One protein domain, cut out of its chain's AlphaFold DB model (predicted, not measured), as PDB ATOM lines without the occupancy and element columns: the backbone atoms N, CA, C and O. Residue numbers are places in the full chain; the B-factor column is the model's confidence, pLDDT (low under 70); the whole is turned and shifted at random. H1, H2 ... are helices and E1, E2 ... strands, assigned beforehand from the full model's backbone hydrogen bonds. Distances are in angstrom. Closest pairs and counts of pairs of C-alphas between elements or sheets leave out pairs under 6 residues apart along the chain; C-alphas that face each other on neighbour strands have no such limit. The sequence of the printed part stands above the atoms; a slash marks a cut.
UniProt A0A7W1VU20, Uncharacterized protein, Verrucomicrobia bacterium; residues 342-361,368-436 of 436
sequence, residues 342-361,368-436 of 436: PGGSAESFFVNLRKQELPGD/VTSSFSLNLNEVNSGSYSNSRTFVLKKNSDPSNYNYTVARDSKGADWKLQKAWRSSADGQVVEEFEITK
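This is residues 342 to 361 and 368 to 436 of the 436 residues of an uncharacterized protein of Verrucomicrobia bacterium (UniProt A0A7W1VU20). A twisted sheet of four strands has one helix, H1, packed across it; the long E1-E2 hairpin lies along the elongated body, and short E4 forms an edge. The 89 printed residues run H1, E1, E2, E3, E4, with 43 in named elements, under half; the class is mixed. The strands form a meander, each the antiparallel neighbour of the one before. The whole is compact, radius of gyration of the C-alphas 13.5 A, spanning 40 by 26 by 21 A.

H1, residues 346 to 356, is on the sheet at a height of 8.9 A, with 5 of 7 O i to N i+4 pairs within hydrogen-bond range. Its closest C-alphas to E2, residues 397 to 407, are Ala 346 and Val 405, 6.8 A. It runs only just across the strands, at 62 degrees to E2 on the local plane. E1, residues 386 to 394, pairs with E2 at N 390 and O 403, 2.8 A. E3, residues 415 to 422, pairs with E2 at N 402 and O 420, 2.8 A, and with E4, residues 428 to 431, at N 421 and O 430, 2.8 A. E1 and E4 are apart.

H1 starts at C-alpha 346 (35.514, 22.077, 36.346) and is 15.4 A long. E1 measures 27.0 A, E2 30.1 A, E3 20.9 A; E4, 7.5 A, ends at C-alpha 431 (20.688, 23.378, 50.702).

Residues 362 to 367 are not printed; C-alphas 361 and 368 are 12.5 A apart. Residues 368 to 385 hold no named element. pLDDT is under 70 at 356, 368 to 383 and 435 to 436.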
ATOM      1  N   PRO A 342      38.445  23.385  25.699       76.69
ATOM      2  CA  PRO A 342      37.517  24.501  25.532       76.69
ATOM      3  C   PRO A 342      36.569  24.624  26.741       76.69
ATOM      4  O   PRO A 342      36.190  23.615  27.333       76.69
ATOM      5  N   GLY A 343      36.266  25.859  27.156       75.88
ATOM      6  CA  GLY A 343      35.499  26.146  28.381       75.88
ATOM      7  C   GLY A 343      36.250  25.895  29.704       75.88
ATOM      8  O   GLY A 343      35.712  26.161  30.775       75.88
ATOM      9  N   GLY A 344      37.494  25.404  29.657       77.75
ATOM     10  CA  GLY A 344      38.292  25.073  30.840       77.75
ATOM     11  C   GLY A 344      37.802  23.825  31.587       77.75
ATOM     12  O   GLY A 344      36.826  23.170  31.210       77.75
ATOM     13  N   SER A 345      38.506  23.461  32.661       79.00
ATOM     14  CA  SER A 345      38.115  22.343  33.530       79.00
ATOM     15  C   SER A 345      37.178  22.783  34.661       79.00
ATOM     16  O   SER A 345      37.213  23.941  35.088       79.00
ATOM     17  N   ALA A 346      36.396  21.842  35.200       80.00
ATOM     18  CA  ALA A 346      35.514  22.077  36.346       80.00
ATOM     19  C   ALA A 346      36.277  22.619  37.564       80.00
ATOM     20  O   ALA A 346      35.792  23.491  38.273       80.00
ATOM     21  N   GLU A 347      37.492  22.127  37.788       76.19
ATOM     22  CA  GLU A 347      38.385  22.536  38.873       76.19
ATOM     23  C   GLU A 347      38.856  23.972  38.683       76.19
ATOM     24  O   GLU A 347      38.910  24.735  39.641       76.19
ATOM     25  N   SER A 348      39.190  24.350  37.447       73.88
ATOM     26  CA  SER A 348      39.635  25.707  37.130       73.88
ATOM     27  C   SER A 348      38.494  26.702  37.339       73.88
ATOM     28  O   SER A 348      38.696  27.759  37.937       73.88
ATOM     29  N   PHE A 349      37.282  26.328  36.920       80.25
ATOM     30  CA  PHE A 349      36.067  27.078  37.220       80.25
ATOM     31  C   PHE A 349      35.828  27.177  38.730       80.25
ATOM     32  O   PHE A 349      35.684  28.277  39.254       80.25
ATOM     33  N   PHE A 350      35.863  26.051  39.447       77.81
ATOM     34  CA  PHE A 350      35.601  26.013  40.881       77.81
ATOM     35  C   PHE A 350      36.617  26.841  41.679       77.81
ATOM     36  O   PHE A 350      36.232  27.588  42.573       77.81
ATOM     37  N   VAL A 351      37.907  26.801  41.327       73.88
ATOM     38  CA  VAL A 351      38.943  27.650  41.945       73.88
ATOM     39  C   VAL A 351      38.645  29.138  41.756       73.88
ATOM     40  O   VAL A 351      38.870  29.911  42.687       73.88
ATOM     41  N   ASN A 352      38.147  29.547  40.588       74.25
ATOM     42  CA  ASN A 352      37.754  30.937  40.348       74.25
ATOM     43  C   ASN A 352      36.472  31.306  41.096       74.25
ATOM     44  O   ASN A 352      36.424  32.382  41.685       74.25
ATOM     45  N   LEU A 353      35.491  30.403  41.150       77.94
ATOM     46  CA  LEU A 353      34.260  30.582  41.917       77.94
ATOM     47  C   LEU A 353      34.564  30.845  43.402       77.94
ATOM     48  O   LEU A 353      33.994  31.752  43.992       77.94
ATOM     49  N   ARG A 354      35.559  30.158  43.985       73.69
ATOM     50  CA  ARG A 354      36.013  30.421  45.367       73.69
ATOM     51  C   ARG A 354      36.504  31.844  45.616       73.69
ATOM     52  O   ARG A 354      36.452  32.300  46.750       73.69
ATOM     53  N   LYS A 355      37.016  32.526  44.591       70.62
ATOM     54  CA  LYS A 355      37.503  33.908  44.714       70.62
ATOM     55  C   LYS A 355      36.374  34.937  44.654       70.62
ATOM     56  O   LYS A 355      36.626  36.095  44.953       70.62
ATOM     57  N   GLN A 356      35.182  34.531  44.221       68.94
ATOM     58  CA  GLN A 356      34.029  35.401  43.973       68.94
ATOM     59  C   GLN A 356      32.919  35.225  45.027       68.94
ATOM     60  O   GLN A 356      31.821  35.710  44.802       68.94
ATOM     61  N   GLU A 357      33.238  34.583  46.162       71.81
ATOM     62  CA  GLU A 357      32.333  34.119  47.232       71.81
ATOM     63  C   GLU A 357      31.565  32.825  46.887       71.81
ATOM     64  O   GLU A 357      30.960  32.675  45.828       71.81
ATOM     65  N   LEU A 358      31.624  31.842  47.797       78.81
ATOM     66  CA  LEU A 358      30.879  30.582  47.703       78.81
ATOM     67  C   LEU A 358      29.673  30.610  48.648       78.81
ATOM     68  O   LEU A 358      29.827  31.058  49.785       78.81
ATOM     69  N   PRO A 359      28.533  30.004  48.262       83.00
ATOM     70  CA  PRO A 359      27.442  29.754  49.197       83.00
ATOM     71  C   PRO A 359      27.922  28.949  50.415       83.00
ATOM     72  O   PRO A 359      28.607  27.932  50.251       83.00
ATOM     73  N   GLY A 360      27.562  29.399  51.620       79.12
ATOM     74  CA  GLY A 360      27.910  28.747  52.886       79.12
ATOM     75  C   GLY A 360      29.028  29.414  53.697       79.12
ATOM     76  O   GLY A 360      29.651  28.710  54.484       79.12
ATOM     77  N   ASP A 361      29.291  30.715  53.525       71.88
ATOM     78  CA  ASP A 361      30.112  31.587  54.394       71.88
ATOM     79  C   ASP A 361      31.516  31.055  54.743       71.88
ATOM     80  O   ASP A 361      31.785  30.599  55.861       71.88
ATOM     81  N   VAL A 368      40.606  24.743  53.140       52.75
ATOM     82  CA  VAL A 368      39.822  23.972  52.180       52.75
ATOM     83  C   VAL A 368      40.649  22.820  51.602       52.75
ATOM     84  O   VAL A 368      41.519  23.025  50.756       52.75
ATOM     85  N   THR A 369      40.336  21.587  52.004       51.94
ATOM     86  CA  THR A 369      40.870  20.386  51.338       51.94
ATOM     87  C   THR A 369      39.908  19.944  50.241       51.94
ATOM     88  O   THR A 369      38.841  19.418  50.537       51.94
ATOM     89  N   SER A 370      40.279  20.153  48.977       51.97
ATOM     90  CA  SER A 370      39.533  19.655  47.817       51.97
ATOM     91  C   SER A 370      40.204  18.402  47.256       51.97
ATOM     92  O   SER A 370      41.327  18.478  46.752       51.97
ATOM     93  N   SER A 371      39.505  17.271  47.301       50.94
ATOM     94  CA  SER A 371      39.920  16.028  46.644       50.94
ATOM     95  C   SER A 371      39.095  15.838  45.377       50.94
ATOM     96  O   SER A 371      37.870  15.815  45.443       50.94
ATOM     97  N   PHE A 372      39.751  15.697  44.227       53.81
ATOM     98  CA  PHE A 372      39.088  15.381  42.964       53.81
ATOM     99  C   PHE A 372      39.871  14.311  42.205       53.81
ATOM    100  O   PHE A 372      41.099  14.228  42.286       53.81
ATOM    101  N   SER A 373      39.150  13.477  41.461       55.12
ATOM    102  CA  SER A 373      39.742  12.525  40.525       55.12
ATOM    103  C   SER A 373      39.643  13.096  39.120       55.12
ATOM    104  O   SER A 373      38.558  13.451  38.662       55.12
ATOM    105  N   LEU A 374      40.780  13.172  38.429       63.56
ATOM    106  CA  LEU A 374      40.796  13.535  37.018       63.56
ATOM    107  C   LEU A 374      40.026  12.472  36.237       63.56
ATOM    108  O   LEU A 374      40.407  11.302  36.232       63.56
ATOM    109  N   ASN A 375      38.968  12.880  35.546       67.88
ATOM    110  CA  ASN A 375      38.295  12.010  34.595       67.88
ATOM    111  C   ASN A 375      38.763  12.369  33.190       67.88
ATOM    112  O   ASN A 375      38.212  13.241  32.516       67.88
ATOM    113  N   LEU A 376      39.812  11.685  32.751       69.69
ATOM    114  CA  LEU A 376      40.411  11.939  31.449       69.69
ATOM    115  C   LEU A 376      39.473  11.587  30.281       69.69
ATOM    116  O   LEU A 376      39.680  12.088  29.182       69.69
ATOM    117  N   ASN A 377      38.412  10.803  30.507       65.31
ATOM    118  CA  ASN A 377      37.425  10.492  29.469       65.31
ATOM    119  C   ASN A 377      36.541  11.695  29.104       65.31
ATOM    120  O   ASN A 377      35.929  11.691  28.040       65.31
ATOM    121  N   GLU A 378      36.493  12.739  29.940       67.44
ATOM    122  CA  GLU A 378      35.768  13.980  29.627       67.44
ATOM    123  C   GLU A 378      36.501  14.914  28.681       67.44
ATOM    124  O   GLU A 378      35.898  15.848  28.142       67.44
ATOM    125  N   VAL A 379      37.803  14.703  28.499       69.62
ATOM    126  CA  VAL A 379      38.584  15.541  27.601       69.62
ATOM    127  C   VAL A 379      38.068  15.285  26.194       69.62
ATOM    128  O   VAL A 379      38.366  14.251  25.604       69.62
ATOM    129  N   ASN A 380      37.311  16.243  25.655       63.22
ATOM    130  CA  ASN A 380      36.608  16.113  24.378       63.22
ATOM    131  C   ASN A 380      35.597  14.945  24.352       63.22
ATOM    132  O   ASN A 380      35.485  14.262  23.332       63.22
ATOM    133  N   SER A 381      34.877  14.689  25.456       63.72
ATOM    134  CA  SER A 381      33.772  13.722  25.433       63.72
ATOM    135  C   SER A 381      32.718  14.142  24.406       63.72
ATOM    136  O   SER A 381      32.334  15.304  24.347       63.72
ATOM    137  N   GLY A 382      32.230  13.199  23.598       60.41
ATOM    138  CA  GLY A 382      31.046  13.422  22.754       60.41
ATOM    139  C   GLY A 382      29.736  13.422  23.553       60.41
ATOM    140  O   GLY A 382      28.696  13.808  23.034       60.41
ATOM    141  N   SER A 383      29.788  12.994  24.818       66.88
ATOM    142  CA  SER A 383      28.666  12.949  25.752       66.88
ATOM    143  C   SER A 383      28.677  14.174  26.670       66.88
ATOM    144  O   SER A 383      29.686  14.428  27.327       66.88
ATOM    145  N   TYR A 384      27.550  14.886  26.711       73.75
ATOM    146  CA  TYR A 384      27.207  15.997  27.610       73.75
ATOM    147  C   TYR A 384      25.750  15.806  28.078       73.75
ATOM    148  O   TYR A 384      24.992  15.108  27.405       73.75
ATOM    149  N   SER A 385      25.279  16.378  29.191       79.06
ATOM    150  CA  SER A 385      25.928  17.325  30.121       79.06
ATOM    151  C   SER A 385      26.943  16.645  31.055       79.06
ATOM    152  O   SER A 385      26.700  15.543  31.544       79.06
ATOM    153  N   ASN A 386      28.086  17.297  31.303       81.88
ATOM    154  CA  ASN A 386      29.097  16.811  32.252       81.88
ATOM    155  C   ASN A 386      28.924  17.538  33.583       81.88
ATOM    156  O   ASN A 386      28.876  18.767  33.589       81.88
ATOM    157  N   SER A 387      28.916  16.809  34.701       85.50
ATOM    158  CA  SER A 387      28.811  17.392  36.042       85.50
ATOM    159  C   SER A 387      29.901  16.895  36.992       85.50
ATOM    160  O   SER A 387      30.393  15.770  36.885       85.50
ATOM    161  N   ARG A 388      30.321  17.748  37.925       82.69
ATOM    162  CA  ARG A 388      31.344  17.456  38.935       82.69
ATOM    163  C   ARG A 388      30.917  17.967  40.288       82.69
ATOM    164  O   ARG A 388      30.503  19.113  40.384       82.69
ATOM    165  N   THR A 389      31.087  17.140  41.315       85.00
ATOM    166  CA  THR A 389      30.842  17.530  42.704       85.00
ATOM    167  C   THR A 389      32.162  17.714  43.435       85.00
ATOM    168  O   THR A 389      32.998  16.813  43.463       85.00
ATOM    169  N   PHE A 390      32.328  18.886  44.032       80.31
ATOM    170  CA  PHE A 390      33.441  19.247  44.896       80.31
ATOM    171  C   PHE A 390      32.989  19.228  46.346       80.31
ATOM    172  O   PHE A 390      31.878  19.655  46.643       80.31
ATOM    173  N   VAL A 391      33.864  18.770  47.239       79.12
ATOM    174  CA  VAL A 391      33.618  18.772  48.683       79.12
ATOM    175  C   VAL A 391      34.663  19.643  49.361       79.12
ATOM    176  O   VAL A 391      35.861  19.484  49.112       79.12
ATOM    177  N   LEU A 392      34.202  20.553  50.211       77.88
ATOM    178  CA  LEU A 392      35.016  21.376  51.090       77.88
ATOM    179  C   LEU A 392      34.721  21.024  52.546       77.88
ATOM    180  O   LEU A 392      33.604  20.650  52.903       77.88
ATOM    181  N   LYS A 393      35.738  21.171  53.389       74.31
ATOM    182  CA  LYS A 393      35.634  21.046  54.843       74.31
ATOM    183  C   LYS A 393      36.168  22.314  55.480       74.31
ATOM    184  O   LYS A 393      37.158  22.859  54.990       74.31
ATOM    185  N   LYS A 394      35.526  22.753  56.558       75.38
ATOM    186  CA  LYS A 394      36.036  23.816  57.426       75.38
ATOM    187  C   LYS A 394      36.696  23.167  58.636       75.38
ATOM    188  O   LYS A 394      36.283  22.098  59.071       75.38
ATOM    189  N   ASN A 395      37.714  23.804  59.206       70.38
ATOM    190  CA  ASN A 395      38.366  23.257  60.403       70.38
ATOM    191  C   ASN A 395      37.447  23.314  61.637       70.38
ATOM    192  O   ASN A 395      37.595  22.512  62.553       70.38
ATOM    193  N   SER A 396      36.519  24.274  61.660       73.06
ATOM    194  CA  SER A 396      35.594  24.549  62.763       73.06
ATOM    195  C   SER A 396      34.244  23.832  62.648       73.06
ATOM    196  O   SER A 396      33.461  23.887  63.591       73.06
ATOM    197  N   ASP A 397      33.966  23.163  61.525       78.50
ATOM    198  CA  ASP A 397      32.687  22.500  61.255       78.50
ATOM    199  C   ASP A 397      32.934  21.085  60.700       78.50
ATOM    200  O   ASP A 397      33.564  20.949  59.647       78.50
ATOM    201  N   PRO A 398      32.442  20.019  61.365       82.81
ATOM    202  CA  PRO A 398      32.601  18.645  60.887       82.81
ATOM    203  C   PRO A 398      31.782  18.328  59.622       82.81
ATOM    204  O   PRO A 398      31.907  17.228  59.078       82.81
ATOM    205  N   SER A 399      30.938  19.254  59.163       87.38
ATOM    206  CA  SER A 399      30.126  19.112  57.956       87.38
ATOM    207  C   SER A 399      30.971  19.101  56.677       87.38
ATOM    208  O   SER A 399      32.049  19.691  56.575       87.38
ATOM    209  N   ASN A 400      30.429  18.457  55.652       86.81
ATOM    210  CA  ASN A 400      30.892  18.539  54.277       86.81
ATOM    211  C   ASN A 400      30.089  19.619  53.543       86.81
ATOM    212  O   ASN A 400      28.860  19.619  53.585       86.81
ATOM    213  N   TYR A 401      30.770  20.509  52.834       87.44
ATOM    214  CA  TYR A 401      30.158  21.522  51.979       87.44
ATOM    215  C   TYR A 401      30.349  21.104  50.527       87.44
ATOM    216  O   TYR A 401      31.477  21.017  50.042       87.44
ATOM    217  N   ASN A 402      29.257  20.794  49.847       88.56
ATOM    218  CA  ASN A 402      29.257  20.137  48.552       88.56
ATOM    219  C   ASN A 402      28.786  21.099  47.462       88.56
ATOM    220  O   ASN A 402      27.808  21.820  47.651       88.56
ATOM    221  N   TYR A 403      29.445  21.063  46.306       88.25
ATOM    222  CA  TYR A 403      29.161  21.940  45.171       88.25
ATOM    223  C   TYR A 403      29.182  21.148  43.876       88.25
ATOM    224  O   TYR A 403      30.238  20.663  43.468       88.25
ATOM    225  N   THR A 404      28.043  21.040  43.204       90.06
ATOM    226  CA  THR A 404      27.961  20.453  41.868       90.06
ATOM    227  C   THR A 404      28.029  21.547  40.820       90.06
ATOM    228  O   THR A 404      27.187  22.441  40.801       90.06
ATOM    229  N   VAL A 405      28.996  21.450  39.915       88.81
ATOM    230  CA  VAL A 405      29.095  22.284  38.713       88.81
ATOM    231  C   VAL A 405      28.805  21.436  37.481       88.81
ATOM    232  O   VAL A 405      29.117  20.245  37.474       88.81
ATOM    233  N   ALA A 406      28.228  22.021  36.436       90.25
ATOM    234  CA  ALA A 406      27.984  21.324  35.177       90.25
ATOM    235  C   ALA A 406      28.215  22.208  33.951       90.25
ATOM    236  O   ALA A 406      28.226  23.437  34.059       90.25
ATOM    237  N   ARG A 407      28.379  21.564  32.794       88.38
ATOM    238  CA  ARG A 407      28.411  22.205  31.475       88.38
ATOM    239  C   ARG A 407      27.647  21.376  30.447       88.38
ATOM    240  O   ARG A 407      27.770  20.151  30.406       88.38
ATOM    241  N   ASP A 408      26.943  22.067  29.561       87.19
ATOM    242  CA  ASP A 408      26.017  21.434  28.611       87.19
ATOM    243  C   ASP A 408      26.651  21.109  27.255       87.19
ATOM    244  O   ASP A 408      26.073  20.385  26.450       87.19
ATOM    245  N   SER A 409      27.848  21.631  26.982       84.94
ATOM    246  CA  SER A 409      28.603  21.309  25.773       84.94
ATOM    247  C   SER A 409      30.102  21.539  25.962       84.94
ATOM    248  O   SER A 409      30.546  22.106  26.961       84.94
ATOM    249  N   LYS A 410      30.893  21.132  24.965       79.69
ATOM    250  CA  LYS A 410      32.360  21.231  24.967       79.69
ATOM    251  C   LYS A 410      32.901  22.639  25.160       79.69
ATOM    252  O   LYS A 410      33.934  22.783  25.796       79.69
ATOM    253  N   GLY A 411      32.253  23.645  24.584       80.31
ATOM    254  CA  GLY A 411      32.690  25.039  24.674       80.31
ATOM    255  C   GLY A 411      31.896  25.873  25.672       80.31
ATOM    256  O   GLY A 411      32.198  27.052  25.813       80.31
ATOM    257  N   ALA A 412      30.878  25.295  26.317       85.81
ATOM    258  CA  ALA A 412      30.072  26.017  27.289       85.81
ATOM    259  C   ALA A 412      30.863  26.259  28.574       85.81
ATOM    260  O   ALA A 412      31.613  25.389  29.029       85.81
ATOM    261  N   ASP A 413      30.633  27.422  29.176       86.25
ATOM    262  CA  ASP A 413      31.136  27.716  30.508       86.25
ATOM    263  C   ASP A 413      30.531  26.751  31.529       86.25
ATOM    264  O   ASP A 413      29.358  26.363  31.453       86.25
ATOM    265  N   TRP A 414      31.351  26.374  32.505       87.69
ATOM    266  CA  TRP A 414      30.875  25.673  33.687       87.69
ATOM    267  C   TRP A 414      29.966  26.588  34.510       87.69
ATOM    268  O   TRP A 414      30.191  27.793  34.601       87.69
ATOM    269  N   LYS A 415      28.939  26.002  35.122       91.12
ATOM    270  CA  LYS A 415      27.973  26.703  35.973       91.12
ATOM    271  C   LYS A 415      27.779  25.946  37.273       91.12
ATOM    272  O   LYS A 415      27.709  24.716  37.251       91.12
ATOM    273  N   LEU A 416      27.651  26.663  38.388       91.06
ATOM    274  CA  LEU A 416      27.220  26.070  39.652       91.06
ATOM    275  C   LEU A 416      25.750  25.640  39.522       91.06
ATOM    276  O   LEU A 416      24.896  26.445  39.172       91.06
ATOM    277  N   GLN A 417      25.480  24.358  39.756       92.19
ATOM    278  CA  GLN A 417      24.149  23.748  39.648       92.19
ATOM    279  C   GLN A 417      23.531  23.457  41.010       92.19
ATOM    280  O   GLN A 417      22.320  23.571  41.171       92.19
ATOM    281  N   LYS A 418      24.351  23.039  41.980       92.56
ATOM    282  CA  LYS A 418      23.887  22.696  43.327       92.56
ATOM    283  C   LYS A 418      24.937  23.045  44.374       92.56
ATOM    284  O   LYS A 418      26.120  22.814  44.137       92.56
ATOM    285  N   ALA A 419      24.505  23.551  45.523       93.44
ATOM    286  CA  ALA A 419      25.340  23.779  46.694       93.44
ATOM    287  C   ALA A 419      24.579  23.317  47.944       93.44
ATOM    288  O   ALA A 419      23.414  23.665  48.114       93.44
ATOM    289  N   TRP A 420      25.196  22.493  48.792       93.81
ATOM    290  CA  TRP A 420      24.548  21.994  50.010       93.81
ATOM    291  C   TRP A 420      25.557  21.587  51.080       93.81
ATOM    292  O   TRP A 420      26.662  21.125  50.784       93.81
ATOM    293  N   ARG A 421      25.156  21.699  52.340       93.06
ATOM    294  CA  ARG A 421      25.885  21.178  53.491       93.06
ATOM    295  C   ARG A 421      25.333  19.810  53.861       93.06
ATOM    296  O   ARG A 421      24.121  19.604  53.908       93.06
ATOM    297  N   SER A 422      26.218  18.864  54.129       92.12
ATOM    298  CA  SER A 422      25.872  17.542  54.638       92.12
ATOM    299  C   SER A 422      26.691  17.211  55.876       92.12
ATOM    300  O   SER A 422      27.792  17.724  56.062       92.12
ATOM    301  N   SER A 423      26.196  16.315  56.715       90.00
ATOM    302  CA  SER A 423      26.952  15.754  57.828       90.00
ATOM    303  C   SER A 423      28.148  14.921  57.336       90.00
ATOM    304  O   SER A 423      28.318  14.662  56.133       90.00
ATOM    305  N   ALA A 424      29.004  14.495  58.269       82.19
ATOM    306  CA  ALA A 424      30.182  13.683  57.966       82.19
ATOM    307  C   ALA A 424      29.830  12.313  57.345       82.19
ATOM    308  O   ALA A 424      30.600  11.807  56.530       82.19
ATOM    309  N   ASP A 425      28.668  11.753  57.689       84.38
ATOM    310  CA  ASP A 425      28.081  10.522  57.136       84.38
ATOM    311  C   ASP A 425      27.270  10.754  55.844       84.38
ATOM    312  O   ASP A 425      26.768   9.800  55.255       84.38
ATOM    313  N   GLY A 426      27.186  11.999  55.362       84.25
ATOM    314  CA  GLY A 426      26.634  12.336  54.047       84.25
ATOM    315  C   GLY A 426      25.147  12.700  54.019       84.25
ATOM    316  O   GLY A 426      24.620  12.933  52.932       84.25
ATOM    317  N   GLN A 427      24.467  12.802  55.165       91.38
ATOM    318  CA  GLN A 427      23.076  13.266  55.206       91.38
ATOM    319  C   GLN A 427      23.002  14.766  54.930       91.38
ATOM    320  O   GLN A 427      23.756  15.543  55.509       91.38
ATOM    321  N   VAL A 428      22.104  15.185  54.038       93.44
ATOM    322  CA  VAL A 428      21.911  16.607  53.720       93.44
ATOM    323  C   VAL A 428      21.362  17.325  54.951       93.44
ATOM    324  O   VAL A 428      20.347  16.921  55.509       93.44
ATOM    325  N   VAL A 429      22.052  18.384  55.366       92.31
ATOM    326  CA  VAL A 429      21.683  19.231  56.507       92.31
ATOM    327  C   VAL A 429      20.999  20.506  56.022       92.31
ATOM    328  O   VAL A 429      20.067  20.985  56.658       92.31
ATOM    329  N   GLU A 430      21.459  21.059  54.900       93.50
ATOM    330  CA  GLU A 430      21.019  22.359  54.394       93.50
ATOM    331  C   GLU A 430      21.336  22.470  52.901       93.50
ATOM    332  O   GLU A 430      22.417  22.063  52.474       93.50
ATOM    333  N   GLU A 431      20.428  23.027  52.102       93.06
ATOM    334  CA  GLU A 431      20.688  23.378  50.702       93.06
ATOM    335  C   GLU A 431      20.811  24.897  50.574       93.06
ATOM    336  O   GLU A 431      20.005  25.635  51.136       93.06
ATOM    337  N   PHE A 432      21.827  25.364  49.849       91.38
ATOM    338  CA  PHE A 432      22.070  26.789  49.650       91.38
ATOM    339  C   PHE A 432      21.423  27.263  48.347       91.38
ATOM    340  O   PHE A 432      21.513  26.585  47.320       91.38
ATOM    341  N   GLU A 433      20.825  28.454  48.366       86.69
ATOM    342  CA  GLU A 433      20.342  29.090  47.142       86.69
ATOM    343  C   GLU A 433      21.513  29.490  46.236       86.69
ATOM    344  O   GLU A 433      22.542  29.994  46.687       86.69
ATOM    345  N   ILE A 434      21.349  29.256  44.932       84.94
ATOM    346  CA  ILE A 434      22.312  29.662  43.910       84.94
ATOM    347  C   ILE A 434      21.682  30.797  43.120       84.94
ATOM    348  O   ILE A 434      20.758  30.583  42.330       84.94
ATOM    349  N   THR A 435      22.192  32.004  43.320       67.50
ATOM    350  CA  THR A 435      21.848  33.149  42.483       67.50
ATOM    351  C   THR A 435      22.422  32.911  41.083       67.50
ATOM    352  O   THR A 435      23.608  32.614  40.944       67.50
ATOM    353  N   LYS A 436      21.556  32.944  40.064       54.59
ATOM    354  CA  LYS A 436      21.906  32.630  38.670       54.59
ATOM    355  C   LYS A 436      22.753  33.695  37.993       54.59
ATOM    356  O   LYS A 436      22.491  34.892  38.243       54.59
TER     357      LYS A 436